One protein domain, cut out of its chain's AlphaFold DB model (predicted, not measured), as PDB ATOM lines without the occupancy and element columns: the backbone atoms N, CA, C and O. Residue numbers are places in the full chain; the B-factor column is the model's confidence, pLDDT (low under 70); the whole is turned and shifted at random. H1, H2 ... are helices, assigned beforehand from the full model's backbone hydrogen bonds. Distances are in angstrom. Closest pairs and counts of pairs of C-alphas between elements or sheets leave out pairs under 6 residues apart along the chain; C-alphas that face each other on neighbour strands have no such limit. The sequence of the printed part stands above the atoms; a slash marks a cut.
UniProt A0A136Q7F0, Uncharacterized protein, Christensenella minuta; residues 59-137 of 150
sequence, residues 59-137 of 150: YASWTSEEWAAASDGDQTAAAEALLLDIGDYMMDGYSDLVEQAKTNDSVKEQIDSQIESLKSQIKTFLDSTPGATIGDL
ATOM      1  N   TYR A  59    -154.350 204.592 -20.471       85.19
ATOM      2  CA  TYR A  59    -153.550 204.469 -19.252       85.19
ATOM      3  C   TYR A  59    -154.262 205.098 -18.052       85.19
ATOM      4  O   TYR A  59    -153.993 204.735 -16.912       85.19
ATOM      5  N   ALA A  60    -155.203 206.014 -18.295       86.50
ATOM      6  CA  ALA A  60    -156.014 206.643 -17.268       86.50
ATOM      7  C   ALA A  60    -156.780 205.627 -16.406       86.50
ATOM      8  O   ALA A  60    -156.985 205.907 -15.232       86.50
ATOM      9  N   SER A  61    -157.155 204.452 -16.928       89.50
ATOM     10  CA  SER A  61    -157.837 203.423 -16.130       89.50
ATOM     11  C   SER A  61    -156.893 202.544 -15.312       89.50
ATOM     12  O   SER A  61    -157.373 201.740 -14.515       89.50
ATOM     13  N   TRP A  62    -155.575 202.663 -15.501       92.81
ATOM     14  CA  TRP A  62    -154.614 201.751 -14.890       92.81
ATOM     15  C   TRP A  62    -154.554 201.917 -13.379       92.81
ATOM     16  O   TRP A  62    -154.281 202.998 -12.853       92.81
ATOM     17  N   THR A  63    -154.753 200.801 -12.692       91.81
ATOM     18  CA  THR A  63    -154.564 200.644 -11.251       91.81
ATOM     19  C   THR A  63    -153.125 200.230 -10.917       91.81
ATOM     20  O   THR A  63    -152.288 200.016 -11.797       91.81
ATOM     21  N   SER A  64    -152.818 200.060  -9.625       91.62
ATOM     22  CA  SER A  64    -151.524 199.524  -9.171       91.62
ATOM     23  C   SER A  64    -151.185 198.163  -9.788       91.62
ATOM     24  O   SER A  64    -150.014 197.873 -10.022       91.62
ATOM     25  N   GLU A  65    -152.195 197.323 -10.033       91.25
ATOM     26  CA  GLU A  65    -152.012 195.976 -10.582       91.25
ATOM     27  C   GLU A  65    -151.620 196.034 -12.061       91.25
ATOM     28  O   GLU A  65    -150.664 195.376 -12.470       91.25
ATOM     29  N   GLU A  66    -152.301 196.876 -12.842       91.50
ATOM     30  CA  GLU A  66    -151.973 197.114 -14.253       91.50
ATOM     31  C   GLU A  66    -150.606 197.783 -14.395       91.50
ATOM     32  O   GLU A  66    -149.788 197.334 -15.195       91.50
ATOM     33  N   TRP A  67    -150.304 198.776 -13.553       90.69
ATOM     34  CA  TRP A  67    -148.993 199.424 -13.527       90.69
ATOM     35  C   TRP A  67    -147.861 198.429 -13.249       90.69
ATOM     36  O   TRP A  67    -146.829 198.458 -13.916       90.69
ATOM     37  N   ALA A  68    -148.039 197.531 -12.277       90.12
ATOM     38  CA  ALA A  68    -147.031 196.533 -11.926       90.12
ATOM     39  C   ALA A  68    -146.873 195.428 -12.986       90.12
ATOM     40  O   ALA A  68    -145.804 194.823 -13.072       90.12
ATOM     41  N   ALA A  69    -147.924 195.150 -13.762       90.31
ATOM     42  CA  ALA A  69    -147.909 194.174 -14.850       90.31
ATOM     43  C   ALA A  69    -147.387 194.749 -16.181       90.31
ATOM     44  O   ALA A  69    -146.986 193.981 -17.057       90.31
ATOM     45  N   ALA A  70    -147.404 196.074 -16.335       89.69
ATOM     46  CA  ALA A  70    -146.947 196.779 -17.524       89.69
ATOM     47  C   ALA A  70    -145.426 196.683 -17.726       89.69
ATOM     48  O   ALA A  70    -144.654 196.567 -16.768       89.69
ATOM     49  N   SER A  71    -144.986 196.760 -18.985       90.75
ATOM     50  CA  SER A  71    -143.559 196.840 -19.305       90.75
ATOM     51  C   SER A  71    -142.983 198.206 -18.913       90.75
ATOM     52  O   SER A  71    -143.712 199.186 -18.769       90.75
ATOM     53  N   ASP A  72    -141.658 198.298 -18.772       87.94
ATOM     54  CA  ASP A  72    -140.997 199.581 -18.491       87.94
ATOM     55  C   ASP A  72    -141.271 200.631 -19.586       87.94
ATOM     56  O   ASP A  72    -141.483 201.808 -19.287       87.94
ATOM     57  N   GLY A  73    -141.356 200.192 -20.848       86.56
ATOM     58  CA  GLY A  73    -141.731 201.044 -21.977       86.56
ATOM     59  C   GLY A  73    -143.156 201.581 -21.848       86.56
ATOM     60  O   GLY A  73    -143.378 202.775 -22.034       86.56
ATOM     61  N   ASP A  74    -144.108 200.740 -21.438       89.38
ATOM     62  CA  ASP A  74    -145.492 201.182 -21.247       89.38
ATOM     63  C   ASP A  74    -145.653 202.089 -20.019       89.38
ATOM     64  O   ASP A  74    -146.424 203.046 -20.056       89.38
ATOM     65  N   GLN A  75    -144.911 201.831 -18.935       89.19
ATOM     66  CA  GLN A  75    -144.873 202.718 -17.766       89.19
ATOM     67  C   GLN A  75    -144.311 204.097 -18.126       89.19
ATOM     68  O   GLN A  75    -144.795 205.117 -17.635       89.19
ATOM     69  N   THR A  76    -143.298 204.127 -18.994       89.50
ATOM     70  CA  THR A  76    -142.713 205.363 -19.528       89.50
ATOM     71  C   THR A  76    -143.736 206.109 -20.381       89.50
ATOM     72  O   THR A  76    -143.997 207.277 -20.108       89.50
ATOM     73  N   ALA A  77    -144.406 205.430 -21.315       87.62
ATOM     74  CA  ALA A  77    -145.455 206.030 -22.143       87.62
ATOM     75  C   ALA A  77    -146.644 206.557 -21.312       87.62
ATOM     76  O   ALA A  77    -147.156 207.645 -21.572       87.62
ATOM     77  N   ALA A  78    -147.059 205.831 -20.270       88.69
ATOM     78  CA  ALA A  78    -148.107 206.271 -19.350       88.69
ATOM     79  C   ALA A  78    -147.691 207.518 -18.547       88.69
ATOM     80  O   ALA A  78    -148.489 208.439 -18.359       88.69
ATOM     81  N   ALA A  79    -146.438 207.572 -18.089       88.88
ATOM     82  CA  ALA A  79    -145.889 208.732 -17.395       88.88
ATOM     83  C   ALA A  79    -145.715 209.946 -18.323       88.88
ATOM     84  O   ALA A  79    -146.007 211.064 -17.902       88.88
ATOM     85  N   GLU A  80    -145.311 209.742 -19.580       86.31
ATOM     86  CA  GLU A  80    -145.274 210.774 -20.625       86.31
ATOM     87  C   GLU A  80    -146.665 211.340 -20.917       86.31
ATOM     88  O   GLU A  80    -146.843 212.559 -20.948       86.31
ATOM     89  N   ALA A  81    -147.664 210.470 -21.083       86.12
ATOM     90  CA  ALA A  81    -149.044 210.879 -21.320       86.12
ATOM     91  C   ALA A  81    -149.598 211.700 -20.145       86.12
ATOM     92  O   ALA A  81    -150.216 212.742 -20.358       86.12
ATOM     93  N   LEU A  82    -149.324 211.276 -18.906       85.56
ATOM     94  CA  LEU A  82    -149.706 212.021 -17.705       85.56
ATOM     95  C   LEU A  82    -148.984 213.374 -17.616       85.56
ATOM     96  O   LEU A  82    -149.594 214.381 -17.257       85.56
ATOM     97  N   LEU A  83    -147.692 213.404 -17.944       84.81
ATOM     98  CA  LEU A  83    -146.888 214.624 -17.955       84.81
ATOM     99  C   LEU A  83    -147.421 215.636 -18.974       84.81
ATOM    100  O   LEU A  83    -147.548 216.811 -18.641       84.81
ATOM    101  N   LEU A  84    -147.772 215.181 -20.177       82.88
ATOM    102  CA  LEU A  84    -148.404 216.003 -21.208       82.88
ATOM    103  C   LEU A  84    -149.774 216.522 -20.759       82.88
ATOM    104  O   LEU A  84    -150.028 217.715 -20.873       82.88
ATOM    105  N   ASP A  85    -150.629 215.660 -20.204       83.25
ATOM    106  CA  ASP A  85    -151.989 216.025 -19.783       83.25
ATOM    107  C   ASP A  85    -152.007 217.067 -18.650       83.25
ATOM    108  O   ASP A  85    -152.804 218.009 -18.659       83.25
ATOM    109  N   ILE A  86    -151.111 216.930 -17.668       81.44
ATOM    110  CA  ILE A  86    -150.975 217.910 -16.581       81.44
ATOM    111  C   ILE A  86    -150.218 219.149 -17.075       81.44
ATOM    112  O   ILE A  86    -150.579 220.270 -16.716       81.44
ATOM    113  N   GLY A  87    -149.170 218.961 -17.877       79.19
ATOM    114  CA  GLY A  87    -148.337 220.030 -18.417       79.19
ATOM    115  C   GLY A  87    -149.133 221.010 -19.270       79.19
ATOM    116  O   GLY A  87    -149.083 222.205 -18.997       79.19
ATOM    117  N   ASP A  88    -149.924 220.506 -20.219       80.00
ATOM    118  CA  ASP A  88    -150.797 221.309 -21.087       80.00
ATOM    119  C   ASP A  88    -151.879 222.042 -20.277       80.00
ATOM    120  O   ASP A  88    -152.161 223.217 -20.501       80.00
ATOM    121  N   TYR A  89    -152.414 221.389 -19.238       79.94
ATOM    122  CA  TYR A  89    -153.369 222.016 -18.324       79.94
ATOM    123  C   TYR A  89    -152.753 223.156 -17.489       79.94
ATOM    124  O   TYR A  89    -153.440 224.122 -17.157       79.94
ATOM    125  N   MET A  90    -151.479 223.046 -17.100       75.94
ATOM    126  CA  MET A  90    -150.788 224.067 -16.299       75.94
ATOM    127  C   MET A  90    -150.210 225.206 -17.129       75.94
ATOM    128  O   MET A  90    -150.153 226.343 -16.658       75.94
ATOM    129  N   MET A  91    -149.713 224.886 -18.318       73.31
ATOM    130  CA  MET A  91    -148.985 225.796 -19.183       73.31
ATOM    131  C   MET A  91    -149.382 225.527 -20.630       73.31
ATOM    132  O   MET A  91    -149.036 224.498 -21.205       73.31
ATOM    133  N   ASP A  92    -150.042 226.515 -21.225       72.56
ATOM    134  CA  ASP A  92    -150.311 226.541 -22.658       72.56
ATOM    135  C   ASP A  92    -148.977 226.423 -23.425       72.56
ATOM    136  O   ASP A  92    -148.029 227.173 -23.161       72.56
ATOM    137  N   GLY A  93    -148.874 225.428 -24.312       67.94
ATOM    138  CA  GLY A  93    -147.656 225.139 -25.079       67.94
ATOM    139  C   GLY A  93    -146.645 224.209 -24.394       67.94
ATOM    140  O   GLY A  93    -145.508 224.090 -24.855       67.94
ATOM    141  N   TYR A  94    -147.007 223.507 -23.312       74.56
ATOM    142  CA  TYR A  94    -146.131 222.472 -22.738       74.56
ATOM    143  C   TYR A  94    -145.835 221.342 -23.739       74.56
ATOM    144  O   TYR A  94    -144.711 220.840 -23.813       74.56
ATOM    145  N   SER A  95    -146.814 220.983 -24.570       75.00
ATOM    146  CA  SER A  95    -146.630 220.055 -25.687       75.00
ATOM    147  C   SER A  95    -145.529 220.506 -26.654       75.00
ATOM    148  O   SER A  95    -144.739 219.671 -27.091       75.00
ATOM    149  N   ASP A  96    -145.393 221.811 -26.918       79.12
ATOM    150  CA  ASP A  96    -144.315 222.355 -27.758       79.12
ATOM    151  C   ASP A  96    -142.931 222.177 -27.109       79.12
ATOM    152  O   ASP A  96    -141.917 222.055 -27.799       79.12
ATOM    153  N   LEU A  97    -142.857 222.150 -25.774       74.25
ATOM    154  CA  LEU A  97    -141.621 221.884 -25.030       74.25
ATOM    155  C   LEU A  97    -141.212 220.408 -25.162       74.25
ATOM    156  O   LEU A  97    -140.039 220.108 -25.398       74.25
ATOM    157  N   VAL A  98    -142.185 219.493 -25.108       75.25
ATOM    158  CA  VAL A  98    -141.973 218.066 -25.411       75.25
ATOM    159  C   VAL A  98    -141.581 217.866 -26.880       75.25
ATOM    160  O   VAL A  98    -140.721 217.042 -27.190       75.25
ATOM    161  N   GLU A  99    -142.129 218.657 -27.805       78.75
ATOM    162  CA  GLU A  99    -141.691 218.637 -29.204       78.75
ATOM    163  C   GLU A  99    -140.252 219.136 -29.378       78.75
ATOM    164  O   GLU A  99    -139.478 218.520 -30.112       78.75
ATOM    165  N   GLN A 100    -139.851 220.192 -28.664       74.69
ATOM    166  CA  GLN A 100    -138.469 220.685 -28.674       74.69
ATOM    167  C   GLN A 100    -137.471 219.632 -28.183       74.69
ATOM    168  O   GLN A 100    -136.370 219.539 -28.734       74.69
ATOM    169  N   ALA A 101    -137.863 218.787 -27.227       76.62
ATOM    170  CA  ALA A 101    -137.045 217.682 -26.732       76.62
ATOM    171  C   ALA A 101    -136.644 216.678 -27.824       76.62
ATOM    172  O   ALA A 101    -135.577 216.080 -27.748       76.62
ATOM    173  N   LYS A 102    -137.426 216.546 -28.905       76.50
ATOM    174  CA  LYS A 102    -137.051 215.699 -30.057       76.50
ATOM    175  C   LYS A 102    -135.795 216.199 -30.779       76.50
ATOM    176  O   LYS A 102    -135.165 215.445 -31.512       76.50
ATOM    177  N   THR A 103    -135.470 217.480 -30.615       77.75
ATOM    178  CA  THR A 103    -134.385 218.168 -31.334       77.75
ATOM    179  C   THR A 103    -133.317 218.756 -30.414       77.75
ATOM    180  O   THR A 103    -132.310 219.263 -30.903       77.75
ATOM    181  N   ASN A 104    -133.521 218.702 -29.097       77.62
ATOM    182  CA  ASN A 104    -132.620 219.264 -28.101       77.62
ATOM    183  C   ASN A 104    -132.369 218.242 -26.987       77.62
ATOM    184  O   ASN A 104    -133.218 218.053 -26.115       77.62
ATOM    185  N   ASP A 105    -131.185 217.624 -27.005       78.19
ATOM    186  CA  ASP A 105    -130.791 216.585 -26.047       78.19
ATOM    187  C   ASP A 105    -130.860 217.058 -24.588       78.19
ATOM    188  O   ASP A 105    -131.259 216.296 -23.718       78.19
ATOM    189  N   SER A 106    -130.566 218.331 -24.307       76.81
ATOM    190  CA  SER A 106    -130.632 218.850 -22.934       76.81
ATOM    191  C   SER A 106    -132.070 218.937 -22.418       76.81
ATOM    192  O   SER A 106    -132.336 218.623 -21.257       76.81
ATOM    193  N   VAL A 107    -133.011 219.331 -23.281       75.75
ATOM    194  CA  VAL A 107    -134.445 219.334 -22.949       75.75
ATOM    195  C   VAL A 107    -134.952 217.895 -22.841       75.75
ATOM    196  O   VAL A 107    -135.716 217.584 -21.931       75.75
ATOM    197  N   LYS A 108    -134.468 216.995 -23.705       78.81
ATOM    198  CA  LYS A 108    -134.773 215.566 -23.634       78.81
ATOM    199  C   LYS A 108    -134.337 214.933 -22.320       78.81
ATOM    200  O   LYS A 108    -135.168 214.327 -21.661       78.81
ATOM    201  N   GLU A 109    -133.089 215.113 -21.899       82.44
ATOM    202  CA  GLU A 109    -132.592 214.565 -20.631       82.44
ATOM    203  C   GLU A 109    -133.392 215.087 -19.428       82.44
ATOM    204  O   GLU A 109    -133.666 214.344 -18.483       82.44
ATOM    205  N   GLN A 110    -133.813 216.357 -19.465       78.38
ATOM    206  CA  GLN A 110    -134.681 216.922 -18.431       78.38
ATOM    207  C   GLN A 110    -136.065 216.273 -18.409       78.38
ATOM    208  O   GLN A 110    -136.597 216.018 -17.327       78.38
ATOM    209  N   ILE A 111    -136.666 216.021 -19.572       80.81
ATOM    210  CA  ILE A 111    -137.971 215.358 -19.670       80.81
ATOM    211  C   ILE A 111    -137.859 213.883 -19.274       80.81
ATOM    212  O   ILE A 111    -138.635 213.437 -18.437       80.81
ATOM    213  N   ASP A 112    -136.842 213.165 -19.747       84.12
ATOM    214  CA  ASP A 112    -136.583 211.764 -19.393       84.12
ATOM    215  C   ASP A 112    -136.383 211.609 -17.870       84.12
ATOM    216  O   ASP A 112    -137.002 210.754 -17.231       84.12
ATOM    217  N   SER A 113    -135.608 212.502 -17.238       83.94
ATOM    218  CA  SER A 113    -135.447 212.508 -15.776       83.94
ATOM    219  C   SER A 113    -136.756 212.781 -15.031       83.94
ATOM    220  O   SER A 113    -136.937 212.302 -13.907       83.94
ATOM    221  N   GLN A 114    -137.656 213.576 -15.609       80.81
ATOM    222  CA  GLN A 114    -138.971 213.793 -15.021       80.81
ATOM    223  C   GLN A 114    -139.857 212.579 -15.194       80.81
ATOM    224  O   GLN A 114    -140.499 212.206 -14.222       80.81
ATOM    225  N   ILE A 115    -139.865 211.941 -16.361       86.44
ATOM    226  CA  ILE A 115    -140.638 210.726 -16.615       86.44
ATOM    227  C   ILE A 115    -140.265 209.643 -15.598       86.44
ATOM    228  O   ILE A 115    -141.150 209.072 -14.965       86.44
ATOM    229  N   GLU A 116    -138.974 209.446 -15.323       87.19
ATOM    230  CA  GLU A 116    -138.504 208.522 -14.280       87.19
ATOM    231  C   GLU A 116    -139.007 208.906 -12.877       87.19
ATOM    232  O   GLU A 116    -139.477 208.065 -12.099       87.19
ATOM    233  N   SER A 117    -138.983 210.202 -12.553       86.31
ATOM    234  CA  SER A 117    -139.555 210.713 -11.304       86.31
ATOM    235  C   SER A 117    -141.076 210.516 -11.241       86.31
ATOM    236  O   SER A 117    -141.615 210.149 -10.194       86.31
ATOM    237  N   LEU A 118    -141.782 210.719 -12.356       87.12
ATOM    238  CA  LEU A 118    -143.223 210.530 -12.483       87.12
ATOM    239  C   LEU A 118    -143.595 209.058 -12.338       87.12
ATOM    240  O   LEU A 118    -144.506 208.769 -11.572       87.12
ATOM    241  N   LYS A 119    -142.858 208.124 -12.948       91.12
ATOM    242  CA  LYS A 119    -143.056 206.672 -12.779       91.12
ATOM    243  C   LYS A 119    -143.032 206.271 -11.306       91.12
ATOM    244  O   LYS A 119    -143.937 205.590 -10.820       91.12
ATOM    245  N   SER A 120    -142.031 206.746 -10.564       89.19
ATOM    246  CA  SER A 120    -141.922 206.492  -9.122       89.19
ATOM    247  C   SER A 120    -143.103 207.078  -8.335       89.19
ATOM    248  O   SER A 120    -143.635 206.446  -7.414       89.19
ATOM    249  N   GLN A 121    -143.563 208.269  -8.718       87.06
ATOM    250  CA  GLN A 121    -144.693 208.939  -8.077       87.06
ATOM    251  C   GLN A 121    -146.042 208.289  -8.407       87.06
ATOM    252  O   GLN A 121    -146.846 208.122  -7.492       87.06
ATOM    253  N   ILE A 122    -146.270 207.870  -9.657       89.81
ATOM    254  CA  ILE A 122    -147.448 207.102 -10.086       89.81
ATOM    255  C   ILE A 122    -147.517 205.818  -9.270       89.81
ATOM    256  O   ILE A 122    -148.506 205.582  -8.578       89.81
ATOM    257  N   LYS A 123    -146.423 205.049  -9.245       90.88
ATOM    258  CA  LYS A 123    -146.333 203.829  -8.442       90.88
ATOM    259  C   LYS A 123    -146.669 204.094  -6.974       90.88
ATOM    260  O   LYS A 123    -147.513 203.418  -6.399       90.88
ATOM    261  N   THR A 124    -146.044 205.108  -6.375       89.75
ATOM    262  CA  THR A 124    -146.267 205.471  -4.967       89.75
ATOM    263  C   THR A 124    -147.720 205.869  -4.698       89.75
ATOM    264  O   THR A 124    -148.272 205.513  -3.655       89.75
ATOM    265  N   PHE A 125    -148.345 206.616  -5.611       88.69
ATOM    266  CA  PHE A 125    -149.737 207.032  -5.495       88.69
ATOM    267  C   PHE A 125    -150.688 205.836  -5.548       88.69
ATOM    268  O   PHE A 125    -151.527 205.709  -4.652       88.69
ATOM    269  N   LEU A 126    -150.516 204.966  -6.546       90.75
ATOM    270  CA  LEU A 126    -151.334 203.773  -6.749       90.75
ATOM    271  C   LEU A 126    -151.171 202.786  -5.580       90.75
ATOM    272  O   LEU A 126    -152.166 202.318  -5.036       90.75
ATOM    273  N   ASP A 127    -149.941 202.557  -5.105       89.75
ATOM    274  CA  ASP A 127    -149.669 201.709  -3.930       89.75
ATOM    275  C   ASP A 127    -150.297 202.273  -2.642       89.75
ATOM    276  O   ASP A 127    -150.726 201.529  -1.759       89.75
ATOM    277  N   SER A 128    -150.336 203.602  -2.506       86.81
ATOM    278  CA  SER A 128    -150.878 204.269  -1.313       86.81
ATOM    279  C   SER A 128    -152.397 204.443  -1.350       86.81
ATOM    280  O   SER A 128    -152.989 204.787  -0.323       86.81
ATOM    281  N   THR A 129    -153.018 204.259  -2.517       86.00
ATOM    282  CA  THR A 129    -154.432 204.561  -2.757       86.00
ATOM    283  C   THR A 129    -155.075 203.391  -3.502       86.00
ATOM    284  O   THR A 129    -155.243 203.443  -4.718       86.00
ATOM    285  N   PRO A 130    -155.425 202.305  -2.789       86.31
ATOM    286  CA  PRO A 130    -155.964 201.111  -3.425       86.31
ATOM    287  C   PRO A 130    -157.277 201.428  -4.148       86.31
ATOM    288  O   PRO A 130    -158.184 202.026  -3.567       86.31
ATOM    289  N   GLY A 131    -157.368 201.012  -5.411       85.06
ATOM    290  CA  GLY A 131    -158.512 201.279  -6.287       85.06
ATOM    291  C   GLY A 131    -158.482 202.637  -6.991       85.06
ATOM    292  O   GLY A 131    -159.394 202.906  -7.767       85.06
ATOM    293  N   ALA A 132    -157.470 203.476  -6.748       89.81
ATOM    294  CA  ALA A 132    -157.236 204.661  -7.565       89.81
ATOM    295  C   ALA A 132    -156.540 204.293  -8.877       89.81
ATOM    296  O   ALA A 132    -155.833 203.285  -8.972       89.81
ATOM    297  N   THR A 133    -156.724 205.161  -9.860       92.12
ATOM    298  CA  THR A 133    -156.181 205.024 -11.206       92.12
ATOM    299  C   THR A 133    -155.214 206.161 -11.538       92.12
ATOM    300  O   THR A 133    -155.123 207.164 -10.821       92.12
ATOM    301  N   ILE A 134    -154.477 206.036 -12.642       89.88
ATOM    302  CA  ILE A 134    -153.663 207.144 -13.168       89.88
ATOM    303  C   ILE A 134    -154.550 208.352 -13.521       89.88
ATOM    304  O   ILE A 134    -154.136 209.493 -13.318       89.88
ATOM    305  N   GLY A 135    -155.786 208.128 -13.973       88.31
ATOM    306  CA  GLY A 135    -156.767 209.184 -14.229       88.31
ATOM    307  C   GLY A 135    -157.126 209.962 -12.963       88.31
ATOM    308  O   GLY A 135    -157.089 211.192 -12.973       88.31
ATOM    309  N   ASP A 136    -157.348 209.269 -11.841       89.62
ATOM    310  CA  ASP A 136    -157.577 209.921 -10.541       89.62
ATOM    311  C   ASP A 136    -156.380 210.792 -10.123       89.62
ATOM    312  O   ASP A 136    -156.549 211.863  -9.530       89.62
ATOM    313  N   LEU A 137    -155.155 210.356 -10.439       87.88
ATOM    314  CA  LEU A 137    -153.942 211.139 -10.198       87.88
ATOM    315  C   LEU A 137    -153.879 212.390 -11.086       87.88
ATOM    316  O   LEU A 137    -153.508 213.462 -10.595       87.88
TER     317      LEU A 137
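What this domain is: This is residues 59 to 137 of the 150 residues of an uncharacterized protein of Christensenella minuta (UniProt A0A136Q7F0). One long helix, H4, makes the longest axis, and the other four helices pack along one side of it: H3 near its first residues, H2 crossing its middle, H1 and the short H5 near its last residues. The printed part has 79 residues with five named helices, H1 to H5 in chain order, and no named strand; the class is all helix. It is compact, with a radius of gyration of the C-alphas of 12.9 A, yet elongated, spanning 38 by 24 by 16 A.

How they stand to each other: Start at H1, residues 64 to 69; it touches residues 123 to 127 of H4, residues 105 to 128, at a steep tilt of 59 degrees, and the closest C-alphas, Ser 64 and Leu 126, are 4.9 A apart. Next comes H2, residues 72 to 90, about perpendicular to H4 at 81 degrees; they touch, closest at the C-alphas of Ala 79 and Ile 115, 5.7 A. Residues 84 to 88 of H2 touch H3, residues 94 to 101, closest at the C-alphas of Asp 88 and Tyr 94, 5.1 A. H3 touches residues 107 to 111 of H4, the hub, at a steep tilt of 53 degrees, with the C-alphas of Ala 101 and Lys 108 closest at 4.4 A. H5, residues 134 to 137, touches residues 122 to 126 of H4, closest at the C-alphas of Ile 122 and Ile 134, 6.9 A. H1 and H3 are apart. In H1, H2, H3 and H4 every O i to N i+4 pair is within hydrogen-bond range; H5 is too short for one.

Where its parts are: Find C-alpha 64 at (-151.524, 199.524, -9.171), where H1 begins its 8.6 A. H2 runs 26.5 A and H3 11.0 A. From C-alpha 105 at (-130.791, 216.585, -26.047), H4 runs 34.2 A; H5, 5.0 A long, ends at C-alpha 137, (-153.942, 211.139, -10.198).

The domain as a whole: The C-alphas of Thr 103 and Pro 130, the two farthest apart, are 39.2 A from each other. The printed part has no cut, and the four links between helices are tight. Look at Gly 93 for the one pLDDT under 70; the mean of the printed part is 84.5.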